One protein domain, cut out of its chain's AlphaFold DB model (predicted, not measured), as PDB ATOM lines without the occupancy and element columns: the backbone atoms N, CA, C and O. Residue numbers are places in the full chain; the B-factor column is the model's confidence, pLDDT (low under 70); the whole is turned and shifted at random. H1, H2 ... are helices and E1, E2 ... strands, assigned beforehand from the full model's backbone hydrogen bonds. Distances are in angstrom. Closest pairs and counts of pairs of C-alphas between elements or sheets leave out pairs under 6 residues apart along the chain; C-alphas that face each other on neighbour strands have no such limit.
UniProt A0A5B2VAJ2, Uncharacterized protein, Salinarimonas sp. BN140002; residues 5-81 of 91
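This is residues 5 to 81 of the 91 residues of an uncharacterized protein of Salinarimonas sp. BN140002 (UniProt A0A5B2VAJ2). A long, strongly twisted hairpin of two strands, E2 and E3, makes most of the length, and a short third strand, E1, is side by side with the last part of E3, so that three strands form the sheet there. H1 packs on this sheet, while H2 lies at the far end from the hairpin's tip at residues 64 and 65, only grazing the sheet, and residues 23 to 38 form a long stretch with no named element between E1 and H2. The printed part has 77 residues, with two named helices and three named strands in the order H1, E1, H2, E2, E3. The sheet runs E1, E3, E2, antiparallel throughout, and the class is mixed, helices and strands. The whole is compact, with a radius of gyration of the C-alphas of 13.1 A, yet only just elongated in outline, spanning 41 by 27 by 15 A.

H1, residues 5 to 11, is on the sheet of E1, residues 18 to 22, E3, residues 66 to 77, and E2, residues 53 to 63. The closest C-alphas of H1 and E2 are those of Leu 8 and Val 59, 6.3 A apart; for H1 and E1 they are those of Val 5 and Ala 21, 6.5 A apart. E1 is an edge strand, antiparallel to the inner strand E3 at 120 degrees between directions, with N 22 and O 73 within hydrogen-bond range at 2.8 A. H2, residues 39 to 48, only grazes the sheet, with its residues 42 to 46. H2 and E2 are near each other, with 5 pairs of C-alphas within 10 A, and H1 and H2 are apart. E1, H2 and E2 form a split strand-helix-strand unit, two strands running the same way with E3 between them in the sheet, and its crossover is right-handed. E2 and E3 form a hairpin, antiparallel at 155 degrees, with N 61 and O 68 at 2.7 A and N 55 and O 74 at 2.9 A, both within hydrogen-bond range. In H1 and H2 every O i to N i+4 pair is within hydrogen-bond range.

H1 begins with C-alpha 5 at (25.377, 5.991, 18.569) and is 10.0 A long from first to last C-alpha. E1 measures 13.1 A and H2 14.2 A. E2 starts with C-alpha 53 at (25.548, -3.099, 31.596), bends by 52 degrees at residue 56 and measures 28.0 A. E3 bends by 60 degrees at residue 71, measures 31.0 A and ends with C-alpha 77 at (31.250, -0.622, 28.816).

The two C-alphas farthest apart are those of Ala 47 and Ala 65, at 42.5 A. The link from E1 to H2, 16 residues, is long; within it residues 29 to 30 pair antiparallel with residues 36 to 37. The printed part has no cut. Its mean pLDDT is 87.8, and residue 64 alone is under 70.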
ATOM      1  N   VAL A   5      24.408   5.907  17.466       89.50
ATOM      2  CA  VAL A   5      25.377   5.991  18.569       89.50
ATOM      3  C   VAL A   5      25.626   7.448  18.937       89.50
ATOM      4  O   VAL A   5      25.652   7.780  20.123       89.50
ATOM      5  N   LYS A   6      25.739   8.336  17.943       89.69
ATOM      6  CA  LYS A   6      25.819   9.782  18.188       89.69
ATOM      7  C   LYS A   6      24.587  10.290  18.942       89.69
ATOM      8  O   LYS A   6      24.748  10.910  19.990       89.69
ATOM      9  N   SER A   7      23.377   9.977  18.472       91.38
ATOM     10  CA  SER A   7      22.141  10.416  19.141       91.38
ATOM     11  C   SER A   7      22.003   9.858  20.560       91.38
ATOM     12  O   SER A   7      21.556  10.575  21.452       91.38
ATOM     13  N   LEU A   8      22.421   8.611  20.796       92.75
ATOM     14  CA  LEU A   8      22.449   8.020  22.135       92.75
ATOM     15  C   LEU A   8      23.411   8.758  23.064       92.75
ATOM     16  O   LEU A   8      23.032   9.060  24.186       92.75
ATOM     17  N   ARG A   9      24.626   9.081  22.609       91.81
ATOM     18  CA  ARG A   9      25.611   9.810  23.427       91.81
ATOM     19  C   ARG A   9      25.165  11.234  23.756       91.81
ATOM     20  O   ARG A   9      25.431  11.709  24.852       91.81
ATOM     21  N   GLU A  10      24.502  11.903  22.817       92.44
ATOM     22  CA  GLU A  10      23.979  13.260  23.017       92.44
ATOM     23  C   GLU A  10      22.790  13.282  23.991       92.44
ATOM     24  O   GLU A  10      22.706  14.171  24.834       92.44
ATOM     25  N   GLN A  11      21.875  12.312  23.885       94.00
ATOM     26  CA  GLN A  11      20.639  12.280  24.681       94.00
ATOM     27  C   GLN A  11      20.791  11.545  26.019       94.00
ATOM     28  O   GLN A  11      20.050  11.837  26.953       94.00
ATOM     29  N   HIS A  12      21.744  10.614  26.121       94.06
ATOM     30  CA  HIS A  12      21.984   9.766  27.295       94.06
ATOM     31  C   HIS A  12      23.476   9.756  27.666       94.06
ATOM     32  O   HIS A  12      24.158   8.735  27.521       94.06
ATOM     33  N   PRO A  13      24.022  10.892  28.139       93.44
ATOM     34  CA  PRO A  13      25.430  10.982  28.532       93.44
ATOM     35  C   PRO A  13      25.772  10.075  29.724       93.44
ATOM     36  O   PRO A  13      26.935   9.717  29.912       93.44
ATOM     37  N   ASP A  14      24.771   9.646  30.503       93.75
ATOM     38  CA  ASP A  14      24.920   8.694  31.607       93.75
ATOM     39  C   ASP A  14      25.458   7.335  31.155       93.75
ATOM     40  O   ASP A  14      26.032   6.615  31.972       93.75
ATOM     41  N   LEU A  15      25.290   6.972  29.878       91.56
ATOM     42  CA  LEU A  15      25.769   5.711  29.313       91.56
ATOM     43  C   LEU A  15      27.296   5.621  29.248       91.56
ATOM     44  O   LEU A  15      27.829   4.514  29.177       91.56
ATOM     45  N   GLY A  16      27.984   6.760  29.298       92.06
ATOM     46  CA  GLY A  16      29.417   6.843  29.070       92.06
ATOM     47  C   GLY A  16      29.791   6.766  27.583       92.06
ATOM     48  O   GLY A  16      28.940   6.616  26.702       92.06
ATOM     49  N   PRO A  17      31.087   6.902  27.267       92.81
ATOM     50  CA  PRO A  17      31.541   7.000  25.885       92.81
ATOM     51  C   PRO A  17      31.588   5.648  25.162       92.81
ATOM     52  O   PRO A  17      31.521   5.619  23.933       92.81
ATOM     53  N   TYR A  18      31.685   4.525  25.873       94.69
ATOM     54  CA  TYR A  18      31.891   3.205  25.273       94.69
ATOM     55  C   TYR A  18      30.578   2.429  25.222       94.69
ATOM     56  O   TYR A  18      30.225   1.717  26.157       94.69
ATOM     57  N   ILE A  19      29.848   2.577  24.116       94.19
ATOM     58  CA  ILE A  19      28.544   1.942  23.923       94.19
ATOM     59  C   ILE A  19      28.451   1.198  22.593       94.19
ATOM     60  O   ILE A  19      29.019   1.630  21.589       94.19
ATOM     61  N   VAL A  20      27.667   0.123  22.586       91.88
ATOM     62  CA  VAL A  20      27.228  -0.599  21.389       91.88
ATOM     63  C   VAL A  20      25.704  -0.578  21.355       91.88
ATOM     64  O   VAL A  20      25.050  -1.012  22.303       91.88
ATOM     65  N   ALA A  21      25.133  -0.060  20.267       91.25
ATOM     66  CA  ALA A  21      23.702  -0.146  20.012       91.25
ATOM     67  C   ALA A  21      23.374  -1.541  19.462       91.25
ATOM     68  O   ALA A  21      23.869  -1.932  18.407       91.25
ATOM     69  N   LEU A  22      22.544  -2.283  20.187       90.12
ATOM     70  CA  LEU A  22      22.120  -3.629  19.839       90.12
ATOM     71  C   LEU A  22      20.791  -3.581  19.090       90.12
ATOM     72  O   LEU A  22      19.867  -2.846  19.455       90.12
ATOM     73  N   ARG A  23      20.688  -4.393  18.039       84.00
ATOM     74  CA  ARG A  23      19.419  -4.636  17.354       84.00
ATOM     75  C   ARG A  23      18.630  -5.720  18.086       84.00
ATOM     76  O   ARG A  23      19.222  -6.602  18.698       84.00
ATOM     77  N   ALA A  24      17.304  -5.671  17.980       77.00
ATOM     78  CA  ALA A  24      16.424  -6.670  18.589       77.00
ATOM     79  C   ALA A  24      16.635  -8.088  18.023       77.00
ATOM     80  O   ALA A  24      16.418  -9.060  18.730       77.00
ATOM     81  N   ASP A  25      17.087  -8.199  16.772       77.88
ATOM     82  CA  ASP A  25      17.413  -9.451  16.082       77.88
ATOM     83  C   ASP A  25      18.894  -9.855  16.216       77.88
ATOM     84  O   ASP A  25      19.367 -10.734  15.499       77.88
ATOM     85  N   SER A  26      19.653  -9.203  17.101       79.88
ATOM     86  CA  SER A  26      21.057  -9.545  17.327       79.88
ATOM     87  C   SER A  26      21.192 -10.861  18.097       79.88
ATOM     88  O   SER A  26      20.441 -11.107  19.036       79.88
ATOM     89  N   ALA A  27      22.210 -11.665  17.765       81.06
ATOM     90  CA  ALA A  27      22.502 -12.942  18.428       81.06
ATOM     91  C   ALA A  27      22.761 -12.818  19.943       81.06
ATOM     92  O   ALA A  27      22.645 -13.795  20.679       81.06
ATOM     93  N   VAL A  28      23.082 -11.611  20.422       81.94
ATOM     94  CA  VAL A  28      23.286 -11.339  21.851       81.94
ATOM     95  C   VAL A  28      21.996 -11.042  22.605       81.94
ATOM     96  O   VAL A  28      22.028 -11.013  23.831       81.94
ATOM     97  N   VAL A  29      20.879 -10.795  21.916       82.94
ATOM     98  CA  VAL A  29      19.600 -10.418  22.528       82.94
ATOM     99  C   VAL A  29      18.692 -11.637  22.593       82.94
ATOM    100  O   VAL A  29      18.403 -12.277  21.585       82.94
ATOM    101  N   ALA A  30      18.225 -11.963  23.792       76.06
ATOM    102  CA  ALA A  30      17.186 -12.957  23.974       76.06
ATOM    103  C   ALA A  30      15.868 -12.399  23.411       76.06
ATOM    104  O   ALA A  30      15.481 -11.277  23.734       76.06
ATOM    105  N   GLY A  31      15.174 -13.179  22.575       79.00
ATOM    106  CA  GLY A  31      13.887 -12.819  21.957       79.00
ATOM    107  C   GLY A  31      12.706 -12.797  22.936       79.00
ATOM    108  O   GLY A  31      11.628 -13.284  22.612       79.00
ATOM    109  N   VAL A  32      12.934 -12.301  24.150       76.12
ATOM    110  CA  VAL A  32      11.987 -12.209  25.261       76.12
ATOM    111  C   VAL A  32      11.714 -10.740  25.591       76.12
ATOM    112  O   VAL A  32      12.502  -9.855  25.256       76.12
ATOM    113  N   GLU A  33      10.591 -10.476  26.259       79.19
ATOM    114  CA  GLU A  33      10.238  -9.147  26.761       79.19
ATOM    115  C   GLU A  33      10.120  -9.173  28.295       79.19
ATOM    116  O   GLU A  33       9.314  -9.944  28.820       79.19
ATOM    117  N   PRO A  34      10.890  -8.344  29.034       77.44
ATOM    118  CA  PRO A  34      11.811  -7.304  28.552       77.44
ATOM    119  C   PRO A  34      13.054  -7.871  27.836       77.44
ATOM    120  O   PRO A  34      13.457  -8.986  28.135       77.44
ATOM    121  N   PRO A  35      13.667  -7.116  26.900       80.12
ATOM    122  CA  PRO A  35      14.846  -7.577  26.174       80.12
ATOM    123  C   PRO A  35      16.033  -7.763  27.119       80.12
ATOM    124  O   PRO A  35      16.454  -6.830  27.808       80.12
ATOM    125  N   GLU A  36      16.593  -8.965  27.098       85.62
ATOM    126  CA  GLU A  36      17.732  -9.376  27.914       85.62
ATOM    127  C   GLU A  36      18.880  -9.861  27.026       85.62
ATOM    128  O   GLU A  36      18.705 -10.103  25.833       85.62
ATOM    129  N   LEU A  37      20.078  -9.994  27.600       84.81
ATOM    130  CA  LEU A  37      21.156 -10.707  26.920       84.81
ATOM    131  C   LEU A  37      20.857 -12.207  26.915       84.81
ATOM    132  O   LEU A  37      20.294 -12.725  27.880       84.81
ATOM    133  N   THR A  38      21.299 -12.920  25.879       88.00
ATOM    134  CA  THR A  38      21.365 -14.386  25.928       88.00
ATOM    135  C   THR A  38      22.251 -14.838  27.091       88.00
ATOM    136  O   THR A  38      23.125 -14.098  27.550       88.00
ATOM    137  N   GLY A  39      22.052 -16.069  27.575       87.50
ATOM    138  CA  GLY A  39      22.872 -16.612  28.665       87.50
ATOM    139  C   GLY A  39      24.371 -16.584  28.345       87.50
ATOM    140  O   GLY A  39      25.177 -16.247  29.208       87.50
ATOM    141  N   GLU A  40      24.734 -16.843  27.088       88.62
ATOM    142  CA  GLU A  40      26.114 -16.769  26.603       88.62
ATOM    143  C   GLU A  40      26.657 -15.334  26.623       88.62
ATOM    144  O   GLU A  40      27.723 -15.088  27.186       88.62
ATOM    145  N   ALA A  41      25.908 -14.365  26.089       88.69
ATOM    146  CA  ALA A  41      26.328 -12.966  26.096       88.69
ATOM    147  C   ALA A  41      26.405 -12.390  27.517       88.69
ATOM    148  O   ALA A  41      27.307 -11.606  27.817       88.69
ATOM    149  N   ARG A  42      25.505 -12.813  28.416       89.19
ATOM    150  CA  ARG A  42      25.561 -12.464  29.838       89.19
ATOM    151  C   ARG A  42      26.823 -13.021  30.492       89.19
ATOM    152  O   ARG A  42      27.578 -12.245  31.065       89.19
ATOM    153  N   ALA A  43      27.075 -14.322  30.351       90.94
ATOM    154  CA  ALA A  43      28.261 -14.968  30.908       90.94
ATOM    155  C   ALA A  43      29.555 -14.349  30.359       90.94
ATOM    156  O   ALA A  43      30.514 -14.137  31.102       90.94
ATOM    157  N   TRP A  44      29.568 -13.995  29.070       92.12
ATOM    158  CA  TRP A  44      30.685 -13.284  28.465       92.12
ATOM    159  C   TRP A  44      30.899 -11.917  29.119       92.12
ATOM    160  O   TRP A  44      32.037 -11.605  29.482       92.12
ATOM    161  N   MET A  45      29.835 -11.116  29.296       90.31
ATOM    162  CA  MET A  45      29.953  -9.808  29.950       90.31
ATOM    163  C   MET A  45      30.464  -9.951  31.379       90.31
ATOM    164  O   MET A  45      31.390  -9.240  31.749       90.31
ATOM    165  N   ASP A  46      29.927 -10.885  32.159       90.12
ATOM    166  CA  ASP A  46      30.334 -11.065  33.553       90.12
ATOM    167  C   ASP A  46      31.825 -11.447  33.666       90.12
ATOM    168  O   ASP A  46      32.510 -11.012  34.591       90.12
ATOM    169  N   ALA A  47      32.356 -12.197  32.693       90.44
ATOM    170  CA  ALA A  47      33.759 -12.607  32.660       90.44
ATOM    171  C   ALA A  47      34.726 -11.518  32.153       90.44
ATOM    172  O   ALA A  47      35.844 -11.410  32.658       90.44
ATOM    173  N   HIS A  48      34.331 -10.719  31.157       88.06
ATOM    174  CA  HIS A  48      35.250  -9.818  30.437       88.06
ATOM    175  C   HIS A  48      34.991  -8.331  30.692       88.06
ATOM    176  O   HIS A  48      35.878  -7.498  30.506       88.06
ATOM    177  N   ALA A  49      33.775  -7.988  31.106       90.69
ATOM    178  CA  ALA A  49      33.320  -6.631  31.352       90.69
ATOM    179  C   ALA A  49      32.303  -6.615  32.511       90.69
ATOM    180  O   ALA A  49      31.149  -6.252  32.294       90.69
ATOM    181  N   PRO A  50      32.698  -6.966  33.750       87.88
ATOM    182  CA  PRO A  50      31.768  -7.108  34.880       87.88
ATOM    183  C   PRO A  50      31.081  -5.796  35.289       87.88
ATOM    184  O   PRO A  50      30.046  -5.801  35.944       87.88
ATOM    185  N   GLN A  51      31.653  -4.652  34.904       88.50
ATOM    186  CA  GLN A  51      31.034  -3.329  35.070       88.50
ATOM    187  C   GLN A  51      30.166  -2.929  33.864       88.50
ATOM    188  O   GLN A  51      29.561  -1.856  33.848       88.50
ATOM    189  N   GLY A  52      30.145  -3.768  32.830       89.50
ATOM    190  CA  GLY A  52      29.321  -3.607  31.652       89.50
ATOM    191  C   GLY A  52      27.854  -3.818  31.990       89.50
ATOM    192  O   GLY A  52      27.487  -4.643  32.829       89.50
ATOM    193  N   ARG A  53      26.988  -3.049  31.339       91.06
ATOM    194  CA  ARG A  53      25.548  -3.099  31.596       91.06
ATOM    195  C   ARG A  53      24.757  -3.087  30.306       91.06
ATOM    196  O   ARG A  53      25.088  -2.374  29.362       91.06
ATOM    197  N   LEU A  54      23.667  -3.840  30.327       90.50
ATOM    198  CA  LEU A  54      22.632  -3.787  29.312       90.50
ATOM    199  C   LEU A  54      21.557  -2.805  29.771       90.50
ATOM    200  O   LEU A  54      21.015  -2.949  30.866       90.50
ATOM    201  N   VAL A  55      21.245  -1.816  28.944       90.81
ATOM    202  CA  VAL A  55      20.212  -0.825  29.240       90.81
ATOM    203  C   VAL A  55      19.357  -0.556  28.015       90.81
ATOM    204  O   VAL A  55      19.845  -0.493  26.891       90.81
ATOM    205  N   ARG A  56      18.058  -0.356  28.232       91.38
ATOM    206  CA  ARG A  56      17.141   0.134  27.203       91.38
ATOM    207  C   ARG A  56      17.039   1.655  27.317       91.38
ATOM    208  O   ARG A  56      16.881   2.184  28.425       91.38
ATOM    209  N   ARG A  57      17.146   2.366  26.193       93.25
ATOM    210  CA  ARG A  57      17.020   3.828  26.124       93.25
ATOM    211  C   ARG A  57      16.092   4.245  24.996       93.25
ATOM    212  O   ARG A  57      16.210   3.751  23.879       93.25
ATOM    213  N   MET A  58      15.178   5.161  25.299       92.56
ATOM    214  CA  MET A  58      14.390   5.849  24.281       92.56
ATOM    215  C   MET A  58      15.260   6.927  23.647       92.56
ATOM    216  O   MET A  58      15.764   7.793  24.354       92.56
ATOM    217  N   VAL A  59      15.458   6.873  22.335       91.81
ATOM    218  CA  VAL A  59      16.218   7.878  21.590       91.81
ATOM    219  C   VAL A  59      15.326   8.503  20.532       91.81
ATOM    220  O   VAL A  59      14.587   7.809  19.831       91.81
ATOM    221  N   ARG A  60      15.408   9.825  20.409       91.19
ATOM    222  CA  ARG A  60      14.739  10.580  19.358       91.19
ATOM    223  C   ARG A  60      15.658  10.697  18.146       91.19
ATOM    224  O   ARG A  60      16.698  11.352  18.213       91.19
ATOM    225  N   LEU A  61      15.286  10.068  17.040       86.94
ATOM    226  CA  LEU A  61      16.024  10.060  15.780       86.94
ATOM    227  C   LEU A  61      15.331  10.989  14.779       86.94
ATOM    228  O   LEU A  61      14.139  10.861  14.529       86.94
ATOM    229  N   HIS A  62      16.065  11.923  14.182       80.69
ATOM    230  CA  HIS A  62      15.545  12.807  13.130       80.69
ATOM    231  C   HIS A  62      15.664  12.160  11.739       80.69
ATOM    232  O   HIS A  62      16.685  12.264  11.060       80.69
ATOM    233  N   GLY A  63      14.620  11.458  11.310       71.75
ATOM    234  CA  GLY A  63      14.535  10.884   9.969       71.75
ATOM    235  C   GLY A  63      14.138  11.909   8.900       71.75
ATOM    236  O   GLY A  63      13.782  13.049   9.192       71.75
ATOM    237  N   SER A  64      14.137  11.473   7.636       63.09
ATOM    238  CA  SER A  64      13.659  12.279   6.498       63.09
ATOM    239  C   SER A  64      12.178  12.668   6.601       63.09
ATOM    240  O   SER A  64      11.767  13.641   5.982       63.09
ATOM    241  N   ALA A  65      11.392  11.932   7.394       72.50
ATOM    242  CA  ALA A  65       9.971  12.176   7.647       72.50
ATOM    243  C   ALA A  65       9.691  12.903   8.982       72.50
ATOM    244  O   ALA A  65       8.538  12.999   9.394       72.50
ATOM    245  N   GLY A  66      10.724  13.406   9.668       78.94
ATOM    246  CA  GLY A  66      10.603  14.049  10.978       78.94
ATOM    247  C   GLY A  66      11.233  13.240  12.111       78.94
ATOM    248  O   GLY A  66      11.964  12.275  11.886       78.94
ATOM    249  N   ALA A  67      10.995  13.677  13.347       82.50
ATOM    250  CA  ALA A  67      11.579  13.045  14.521       82.50
ATOM    251  C   ALA A  67      10.743  11.850  15.000       82.50
ATOM    252  O   ALA A  67       9.545  11.980  15.234       82.50
ATOM    253  N   GLU A  68      11.408  10.718  15.190       88.75
ATOM    254  CA  GLU A  68      10.862   9.442  15.644       88.75
ATOM    255  C   GLU A  68      11.467   9.089  17.003       88.75
ATOM    256  O   GLU A  68      12.678   9.208  17.178       88.75
ATOM    257  N   GLU A  69      10.663   8.604  17.948       88.88
ATOM    258  CA  GLU A  69      11.182   8.000  19.176       88.88
ATOM    259  C   GLU A  69      11.287   6.482  19.023       88.88
ATOM    260  O   GLU A  69      10.326   5.809  18.649       88.88
ATOM    261  N   ARG A  70      12.462   5.929  19.334       87.44
ATOM    262  CA  ARG A  70      12.735   4.494  19.233       87.44
ATOM    263  C   ARG A  70      13.399   3.986  20.503       87.44
ATOM    264  O   ARG A  70      14.333   4.600  21.012       87.44
ATOM    265  N   ALA A  71      12.956   2.832  20.992       89.06
ATOM    266  CA  ALA A  71      13.646   2.143  22.071       89.06
ATOM    267  C   ALA A  71      14.846   1.371  21.509       89.06
ATOM    268  O   ALA A  71      14.670   0.475  20.686       89.06
ATOM    269  N   ILE A  72      16.050   1.698  21.970       90.00
ATOM    270  CA  ILE A  72      17.294   1.031  21.584       90.00
ATOM    271  C   ILE A  72      17.855   0.290  22.789       90.00
ATOM    272  O   ILE A  72      17.901   0.821  23.901       90.00
ATOM    273  N   LEU A  73      18.276  -0.949  22.561       92.31
ATOM    274  CA  LEU A  73      19.029  -1.714  23.538       92.31
ATOM    275  C   LEU A  73      20.508  -1.349  23.408       92.31
ATOM    276  O   LEU A  73      21.039  -1.270  22.304       92.31
ATOM    277  N   VAL A  74      21.169  -1.089  24.527       93.31
ATOM    278  CA  VAL A  74      22.542  -0.594  24.559       93.31
ATOM    279  C   VAL A  74      23.353  -1.438  25.525       93.31
ATOM    280  O   VAL A  74      22.983  -1.573  26.692       93.31
ATOM    281  N   ALA A  75      24.476  -1.968  25.049       92.75
ATOM    282  CA  ALA A  75      25.534  -2.472  25.912       92.75
ATOM    283  C   ALA A  75      26.525  -1.330  26.172       92.75
ATOM    284  O   ALA A  75      27.113  -0.790  25.232       92.75
ATOM    285  N   ALA A  76      26.666  -0.926  27.432       94.69
ATOM    286  CA  ALA A  76      27.605   0.102  27.868       94.69
ATOM    287  C   ALA A  76      28.779  -0.539  28.612       94.69
ATOM    288  O   ALA A  76      28.572  -1.439  29.426       94.69
ATOM    289  N   PHE A  77      29.989  -0.053  28.347       94.81
ATOM    290  CA  PHE A  77      31.250  -0.622  28.816       94.81
ATOM    291  C   PHE A  77      32.066   0.408  29.608       94.81
ATOM    292  O   PHE A  77      31.958   1.610  29.351       94.81
ATOM    293  N   PRO A  78      32.909  -0.041  30.556       92.06
ATOM    294  CA  PRO A  78      33.749   0.859  31.347       92.06
ATOM    295  C   PRO A  78      34.878   1.494  30.522       92.06
ATOM    296  O   PRO A  78      35.278   2.626  30.789       92.06
ATOM    297  N   ASP A  79      35.383   0.786  29.509       93.88
ATOM    298  CA  ASP A  79      36.508   1.225  28.689       93.88
ATOM    299  C   ASP A  79      36.407   0.732  27.233       93.88
ATOM    300  O   ASP A  79      35.579  -0.112  26.871       93.88
ATOM    301  N   ALA A  80      37.274   1.283  26.379       93.69
ATOM    302  CA  ALA A  80      37.344   0.924  24.965       93.69
ATOM    303  C   ALA A  80      37.757  -0.537  24.736       93.69
ATOM    304  O   ALA A  80      37.325  -1.138  23.757       93.69
ATOM    305  N   ARG A  81      38.583  -1.118  25.617       93.50
ATOM    306  CA  ARG A  81      39.078  -2.493  25.468       93.50
ATOM    307  C   ARG A  81      37.934  -3.486  25.648       93.50
ATOM    308  O   ARG A  81      37.799  -4.388  24.827       93.50
TER     309      ARG A  81